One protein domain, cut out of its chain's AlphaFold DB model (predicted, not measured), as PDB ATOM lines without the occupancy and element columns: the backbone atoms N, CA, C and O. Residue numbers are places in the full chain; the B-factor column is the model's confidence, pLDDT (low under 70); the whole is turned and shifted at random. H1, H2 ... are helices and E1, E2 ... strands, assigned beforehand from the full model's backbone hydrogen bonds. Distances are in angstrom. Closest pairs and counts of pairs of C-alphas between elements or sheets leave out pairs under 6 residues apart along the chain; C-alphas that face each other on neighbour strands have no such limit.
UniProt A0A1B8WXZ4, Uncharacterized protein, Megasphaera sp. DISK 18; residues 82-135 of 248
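AT A GLANCE: This is residues 82 to 135 of the 248 residues of an uncharacterized protein of Megasphaera sp. DISK 18 (UniProt A0A1B8WXZ4). A strongly twisted sheet of three strands, with the long strand E3 in the middle between E1 and E2, is covered on one face by a single helix, H1, which crosses over the strands; the other face has no named helix. The loop from E2 to E3 and the link from H1 to E2 reach the opposite ends of the long axis, at Arg 123 and Gly 109. The printed part has 54 residues, with one named helix and three named strands in the order E1, H1, E2, E3; the sheet runs E1, E3, E2, is antiparallel throughout, and the class is mixed, helices and strands. The whole is compact, with a radius of gyration of the C-alphas of 10.9 A, yet elongated in outline, spanning 33 by 18 by 17 A.

IN THESE COORDINATES: Begin with E3, residues 127 to 135, the longest strand: it runs 25.0 A from C-alpha 127 at (23.719, -31.812, 19.570) to C-alpha 135 at (-1.048, -32.680, 22.930). Find E1 at residues 82 to 87, starting from C-alpha 82 at (8.647, -26.188, 18.824) and 15.6 A long. E2 is residues 112 to 117, 16.4 A long. Look for H1 at residues 92 to 101, 14.2 A from first to last C-alpha.

HOW THE PARTS SIT: Start at E3, the inner strand. Its neighbour E1, an edge strand, is antiparallel to it at 141 degrees; look at N 85 and O 129, 2.8 A apart and within hydrogen-bond range. The other edge strand, E2, is antiparallel to E3 at 151 degrees and forms a hairpin with it; here N 130 and O 117 are within range at 2.8 A. Now move to H1, which is on the sheet at a height over the sheet of 7.9 A. It lies over E3, but only just, with 3 of its C-alphas falling on that strand, and runs only just across the strands, at 60.1 degrees to E3 on the local plane. The closest C-alphas of H1 and E2 are those of Ala 92 and Leu 116, 7.5 A apart; those of H1 and E1 are Ala 95 and Leu 87, 6.9 A. These parts form two layers, a helix on one face of a sheet. E1, H1 and E2 form a split strand-helix-strand unit, two strands running the same way with E3 between them, and its crossover is right-handed. In H1 every O i to N i+4 pair is within hydrogen-bond range.

THE WHOLE: The C-alphas of Gly 109 and Arg 123 are the two farthest apart, at 33.0 A. The printed part has no cut; the link from E1 to H1 is tight, and those from H1 to E2 and from E2 to E3 are short. The mean pLDDT of the printed part is 89.8, and one printed residue, Glu 107, is under 70.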
ATOM      1  N   TRP A  82       7.512 -26.095  19.741       94.25
ATOM      2  CA  TRP A  82       8.647 -26.188  18.824       94.25
ATOM      3  C   TRP A  82       9.889 -25.588  19.477       94.25
ATOM      4  O   TRP A  82      10.000 -24.369  19.615       94.25
ATOM      5  N   LYS A  83      10.816 -26.438  19.922       91.06
ATOM      6  CA  LYS A  83      11.969 -26.012  20.729       91.06
ATOM      7  C   LYS A  83      13.261 -26.637  20.230       91.06
ATOM      8  O   LYS A  83      13.281 -27.766  19.749       91.06
ATOM      9  N   ARG A  84      14.358 -25.904  20.418       92.25
ATOM     10  CA  ARG A  84      15.716 -26.427  20.279       92.25
ATOM     11  C   ARG A  84      16.241 -26.843  21.648       92.25
ATOM     12  O   ARG A  84      16.289 -26.016  22.556       92.25
ATOM     13  N   ILE A  85      16.645 -28.100  21.781       92.31
ATOM     14  CA  ILE A  85      17.138 -28.704  23.018       92.31
ATOM     15  C   ILE A  85      18.553 -29.252  22.771       92.31
ATOM     16  O   ILE A  85      18.707 -30.234  22.043       92.31
ATOM     17  N   PRO A  86      19.597 -28.646  23.360       93.69
ATOM     18  CA  PRO A  86      20.951 -29.171  23.256       93.69
ATOM     19  C   PRO A  86      21.107 -30.419  24.140       93.69
ATOM     20  O   PRO A  86      20.893 -30.354  25.350       93.69
ATOM     21  N   LEU A  87      21.502 -31.551  23.554       94.25
ATOM     22  CA  LEU A  87      21.727 -32.819  24.261       94.25
ATOM     23  C   LEU A  87      23.131 -33.368  23.992       94.25
ATOM     24  O   LEU A  87      23.729 -33.114  22.952       94.25
ATOM     25  N   ALA A  88      23.662 -34.168  24.914       93.69
ATOM     26  CA  ALA A  88      25.011 -34.735  24.799       93.69
ATOM     27  C   ALA A  88      25.122 -35.921  23.814       93.69
ATOM     28  O   ALA A  88      26.200 -36.495  23.672       93.69
ATOM     29  N   THR A  89      24.038 -36.282  23.124       93.62
ATOM     30  CA  THR A  89      23.970 -37.450  22.240       93.62
ATOM     31  C   THR A  89      23.456 -37.102  20.847       93.62
ATOM     32  O   THR A  89      22.595 -36.236  20.687       93.62
ATOM     33  N   ALA A  90      23.994 -37.796  19.843       93.75
ATOM     34  CA  ALA A  90      23.495 -37.789  18.469       93.75
ATOM     35  C   ALA A  90      22.480 -38.916  18.211       93.75
ATOM     36  O   ALA A  90      21.887 -38.966  17.133       93.75
ATOM     37  N   ASP A  91      22.305 -39.836  19.165       94.62
ATOM     38  CA  ASP A  91      21.385 -40.956  19.032       94.62
ATOM     39  C   ASP A  91      19.948 -40.522  19.340       94.62
ATOM     40  O   ASP A  91      19.650 -39.941  20.385       94.62
ATOM     41  N   ALA A  92      19.038 -40.809  18.411       94.19
ATOM     42  CA  ALA A  92      17.653 -40.371  18.518       94.19
ATOM     43  C   ALA A  92      16.864 -41.124  19.600       94.19
ATOM     44  O   ALA A  92      15.888 -40.580  20.115       94.19
ATOM     45  N   ALA A  93      17.216 -42.372  19.925       94.94
ATOM     46  CA  ALA A  93      16.533 -43.117  20.980       94.94
ATOM     47  C   ALA A  93      16.956 -42.590  22.357       94.94
ATOM     48  O   ALA A  93      16.100 -42.285  23.183       94.94
ATOM     49  N   GLU A  94      18.255 -42.375  22.563       95.12
ATOM     50  CA  GLU A  94      18.783 -41.762  23.783       95.12
ATOM     51  C   GLU A  94      18.239 -40.339  23.985       95.12
ATOM     52  O   GLU A  94      17.794 -39.995  25.080       95.12
ATOM     53  N   ALA A  95      18.175 -39.529  22.921       94.88
ATOM     54  CA  ALA A  95      17.580 -38.196  22.980       94.88
ATOM     55  C   ALA A  95      16.102 -38.226  23.415       94.88
ATOM     56  O   ALA A  95      15.691 -37.411  24.244       94.88
ATOM     57  N   ARG A  96      15.306 -39.183  22.904       94.62
ATOM     58  CA  ARG A  96      13.898 -39.365  23.309       94.62
ATOM     59  C   ARG A  96      13.773 -39.679  24.798       94.62
ATOM     60  O   ARG A  96      12.928 -39.079  25.461       94.62
ATOM     61  N   GLU A  97      14.605 -40.576  25.321       94.06
ATOM     62  CA  GLU A  97      14.588 -40.943  26.741       94.06
ATOM     63  C   GLU A  97      15.000 -39.775  27.645       94.06
ATOM     64  O   GLU A  97      14.342 -39.524  28.653       94.06
ATOM     65  N   LEU A  98      16.019 -38.998  27.259       93.75
ATOM     66  CA  LEU A  98      16.432 -37.802  28.002       93.75
ATOM     67  C   LEU A  98      15.316 -36.754  28.073       93.75
ATOM     68  O   LEU A  98      15.037 -36.223  29.147       93.75
ATOM     69  N   ILE A  99      14.647 -36.479  26.949       92.06
ATOM     70  CA  ILE A  99      13.546 -35.505  26.890       92.06
ATOM     71  C   ILE A  99      12.369 -35.950  27.764       92.06
ATOM     72  O   ILE A  99      11.825 -35.133  28.508       92.06
ATOM     73  N   ARG A 100      12.003 -37.240  27.711       90.00
ATOM     74  CA  ARG A 100      10.933 -37.815  28.544       90.00
ATOM     75  C   ARG A 100      11.286 -37.776  30.025       90.00
ATOM     76  O   ARG A 100      10.487 -37.302  30.825       90.00
ATOM     77  N   GLY A 101      12.476 -38.252  30.388       86.94
ATOM     78  CA  GLY A 101      12.906 -38.372  31.781       86.94
ATOM     79  C   GLY A 101      13.085 -37.027  32.484       86.94
ATOM     80  O   GLY A 101      12.856 -36.937  33.687       86.94
ATOM     81  N   ALA A 102      13.459 -35.980  31.746       85.56
ATOM     82  CA  ALA A 102      13.634 -34.635  32.288       85.56
ATOM     83  C   ALA A 102      12.355 -33.775  32.255       85.56
ATOM     84  O   ALA A 102      12.403 -32.628  32.695       85.56
ATOM     85  N   GLY A 103      11.232 -34.290  31.735       81.69
ATOM     86  CA  GLY A 103       9.969 -33.544  31.675       81.69
ATOM     87  C   GLY A 103      10.058 -32.256  30.848       81.69
ATOM     88  O   GLY A 103       9.355 -31.294  31.127       81.69
ATOM     89  N   LEU A 104      10.928 -32.205  29.829       82.69
ATOM     90  CA  LEU A 104      11.225 -30.964  29.086       82.69
ATOM     91  C   LEU A 104      10.061 -30.451  28.222       82.69
ATOM     92  O   LEU A 104      10.143 -29.358  27.659       82.69
ATOM     93  N   LEU A 105       9.009 -31.258  28.090       84.88
ATOM     94  CA  LEU A 105       7.789 -30.962  27.340       84.88
ATOM     95  C   LEU A 105       6.546 -30.924  28.240       84.88
ATOM     96  O   LEU A 105       5.444 -30.813  27.719       84.88
ATOM     97  N   ASP A 106       6.713 -31.062  29.557       75.81
ATOM     98  CA  ASP A 106       5.599 -31.033  30.501       75.81
ATOM     99  C   ASP A 106       5.228 -29.575  30.804       75.81
ATOM    100  O   ASP A 106       5.781 -28.934  31.699       75.81
ATOM    101  N   GLU A 107       4.338 -29.023  29.979       69.81
ATOM    102  CA  GLU A 107       3.684 -27.742  30.233       69.81
ATOM    103  C   GLU A 107       2.325 -28.029  30.893       69.81
ATOM    104  O   GLU A 107       1.459 -28.694  30.323       69.81
ATOM    105  N   ASP A 108       2.164 -27.569  32.136       71.06
ATOM    106  CA  ASP A 108       0.937 -27.684  32.937       71.06
ATOM    107  C   ASP A 108       0.434 -29.117  33.229       71.06
ATOM    108  O   ASP A 108      -0.757 -29.326  33.472       71.06
ATOM    109  N   GLY A 109       1.319 -30.122  33.256       74.00
ATOM    110  CA  GLY A 109       0.950 -31.507  33.576       74.00
ATOM    111  C   GLY A 109       0.297 -32.258  32.412       74.00
ATOM    112  O   GLY A 109      -0.279 -33.331  32.623       74.00
ATOM    113  N   LYS A 110       0.316 -31.692  31.197       82.38
ATOM    114  CA  LYS A 110      -0.309 -32.288  30.010       82.38
ATOM    115  C   LYS A 110       0.668 -33.218  29.277       82.38
ATOM    116  O   LYS A 110       1.807 -32.835  29.015       82.38
ATOM    117  N   PRO A 111       0.244 -34.429  28.871       88.56
ATOM    118  CA  PRO A 111       1.088 -35.319  28.087       88.56
ATOM    119  C   PRO A 111       1.197 -34.852  26.629       88.56
ATOM    120  O   PRO A 111       0.197 -34.617  25.950       88.56
ATOM    121  N   TYR A 112       2.426 -34.816  26.117       92.88
ATOM    122  CA  TYR A 112       2.732 -34.442  24.738       92.88
ATOM    123  C   TYR A 112       3.261 -35.627  23.924       92.88
ATOM    124  O   TYR A 112       4.175 -36.342  24.344       92.88
ATOM    125  N   GLY A 113       2.717 -35.807  22.719       92.44
ATOM    126  CA  GLY A 113       3.339 -36.624  21.681       92.44
ATOM    127  C   GLY A 113       4.358 -35.775  20.929       92.44
ATOM    128  O   GLY A 113       4.073 -34.626  20.595       92.44
ATOM    129  N   PHE A 114       5.553 -36.309  20.675       94.25
ATOM    130  CA  PHE A 114       6.625 -35.537  20.050       94.25
ATOM    131  C   PHE A 114       7.474 -36.362  19.092       94.25
ATOM    132  O   PHE A 114       7.634 -37.574  19.256       94.25
ATOM    133  N   ASP A 115       8.063 -35.661  18.129       93.75
ATOM    134  CA  ASP A 115       9.143 -36.164  17.293       93.75
ATOM    135  C   ASP A 115      10.323 -35.185  17.300       93.75
ATOM    136  O   ASP A 115      10.206 -34.031  17.728       93.75
ATOM    137  N   LEU A 116      11.490 -35.671  16.881       93.25
ATOM    138  CA  LEU A 116      12.740 -34.934  16.988       93.25
ATOM    139  C   LEU A 116      13.684 -35.179  15.819       93.25
ATOM    140  O   LEU A 116      13.785 -36.281  15.282       93.25
ATOM    141  N   ALA A 117      14.425 -34.133  15.468       91.50
ATOM    142  CA  ALA A 117      15.445 -34.161  14.433       91.50
ATOM    143  C   ALA A 117      16.725 -33.485  14.933       91.50
ATOM    144  O   ALA A 117      16.666 -32.426  15.552       91.50
ATOM    145  N   CYS A 118      17.887 -34.082  14.648       86.06
ATOM    146  CA  CYS A 118      19.190 -33.499  14.971       86.06
ATOM    147  C   CYS A 118      19.751 -32.784  13.729       86.06
ATOM    148  O   CYS A 118      20.278 -33.452  12.834       86.06
ATOM    149  N   PRO A 119      19.650 -31.448  13.630       72.06
ATOM    150  CA  PRO A 119      20.196 -30.690  12.520       72.06
ATOM    151  C   PRO A 119      21.727 -30.688  12.516       72.06
ATOM    152  O   PRO A 119      22.312 -30.891  11.450       72.06
ATOM    153  N   GLU A 120      22.366 -30.458  13.668       83.12
ATOM    154  CA  GLU A 120      23.812 -30.260  13.769       83.12
ATOM    155  C   GLU A 120      24.353 -30.374  15.204       83.12
ATOM    156  O   GLU A 120      23.609 -30.372  16.187       83.12
ATOM    157  N   LYS A 121      25.685 -30.467  15.302       89.88
ATOM    158  CA  LYS A 121      26.437 -30.342  16.551       89.88
ATOM    159  C   LYS A 121      26.816 -28.876  16.758       89.88
ATOM    160  O   LYS A 121      27.389 -28.263  15.858       89.88
ATOM    161  N   ASN A 122      26.520 -28.326  17.927       87.81
ATOM    162  CA  ASN A 122      26.806 -26.942  18.266       87.81
ATOM    163  C   ASN A 122      28.271 -26.732  18.691       87.81
ATOM    164  O   ASN A 122      29.061 -27.673  18.823       87.81
ATOM    165  N   ARG A 123      28.645 -25.463  18.899       89.25
ATOM    166  CA  ARG A 123      30.023 -25.060  19.241       89.25
ATOM    167  C   ARG A 123      30.486 -25.567  20.608       89.25
ATOM    168  O   ARG A 123      31.684 -25.756  20.789       89.25
ATOM    169  N   ASP A 124      29.550 -25.834  21.513       90.94
ATOM    170  CA  ASP A 124      29.815 -26.366  22.853       90.94
ATOM    171  C   ASP A 124      29.973 -27.896  22.848       90.94
ATOM    172  O   ASP A 124      30.200 -28.522  23.882       90.94
ATOM    173  N   GLY A 125      29.874 -28.522  21.672       90.81
ATOM    174  CA  GLY A 125      30.023 -29.958  21.498       90.81
ATOM    175  C   GLY A 125      28.768 -30.768  21.834       90.81
ATOM    176  O   GLY A 125      28.853 -31.997  21.850       90.81
ATOM    177  N   LEU A 126      27.625 -30.113  22.054       94.00
ATOM    178  CA  LEU A 126      26.312 -30.743  22.199       94.00
ATOM    179  C   LEU A 126      25.604 -30.831  20.838       94.00
ATOM    180  O   LEU A 126      26.011 -30.202  19.867       94.00
ATOM    181  N   TYR A 127      24.547 -31.626  20.758       93.88
ATOM    182  CA  TYR A 127      23.719 -31.812  19.570       93.88
ATOM    183  C   TYR A 127      22.415 -31.033  19.734       93.88
ATOM    184  O   TYR A 127      21.680 -31.250  20.697       93.88
ATOM    185  N   ASP A 128      22.143 -30.108  18.814       92.69
ATOM    186  CA  ASP A 128      21.029 -29.158  18.902       92.69
ATOM    187  C   ASP A 128      19.727 -29.785  18.388       92.69
ATOM    188  O   ASP A 128      19.290 -29.486  17.283       92.69
ATOM    189  N   TRP A 129      19.077 -30.652  19.161       94.31
ATOM    190  CA  TRP A 129      17.845 -31.313  18.724       94.31
ATOM    191  C   TRP A 129      16.693 -30.330  18.555       94.31
ATOM    192  O   TRP A 129      16.370 -29.575  19.468       94.31
ATOM    193  N   ILE A 130      16.023 -30.379  17.410       94.06
ATOM    194  CA  ILE A 130      14.746 -29.703  17.209       94.06
ATOM    195  C   ILE A 130      13.636 -30.675  17.576       94.06
ATOM    196  O   ILE A 130      13.571 -31.777  17.031       94.06
ATOM    197  N   VAL A 131      12.782 -30.257  18.502       94.88
ATOM    198  CA  VAL A 131      11.678 -31.046  19.040       94.88
ATOM    199  C   VAL A 131      10.371 -30.366  18.675       94.88
ATOM    200  O   VAL A 131      10.151 -29.206  19.031       94.88
ATOM    201  N   GLY A 132       9.517 -31.105  17.974       95.25
ATOM    202  CA  GLY A 132       8.146 -30.720  17.681       95.25
ATOM    203  C   GLY A 132       7.191 -31.586  18.488       95.25
ATOM    204  O   GLY A 132       7.266 -32.813  18.399       95.25
ATOM    205  N   ALA A 133       6.305 -30.971  19.266       94.69
ATOM    206  CA  ALA A 133       5.338 -31.684  20.089       94.69
ATOM    207  C   ALA A 133       3.931 -31.088  19.990       94.69
ATOM    208  O   ALA A 133       3.757 -29.893  19.746       94.69
ATOM    209  N   TYR A 134       2.931 -31.940  20.195       94.19
ATOM    210  CA  TYR A 134       1.516 -31.576  20.239       94.19
ATOM    211  C   TYR A 134       0.793 -32.408  21.316       94.19
ATOM    212  O   TYR A 134       1.282 -33.505  21.628       94.19
ATOM    213  N   PRO A 135      -0.326 -31.931  21.902       93.81
ATOM    214  CA  PRO A 135      -1.048 -32.680  22.930       93.81
ATOM    215  C   PRO A 135      -1.368 -34.112  22.478       93.81
ATOM    216  O   PRO A 135      -1.879 -34.340  21.376       93.81
TER     217      PRO A 135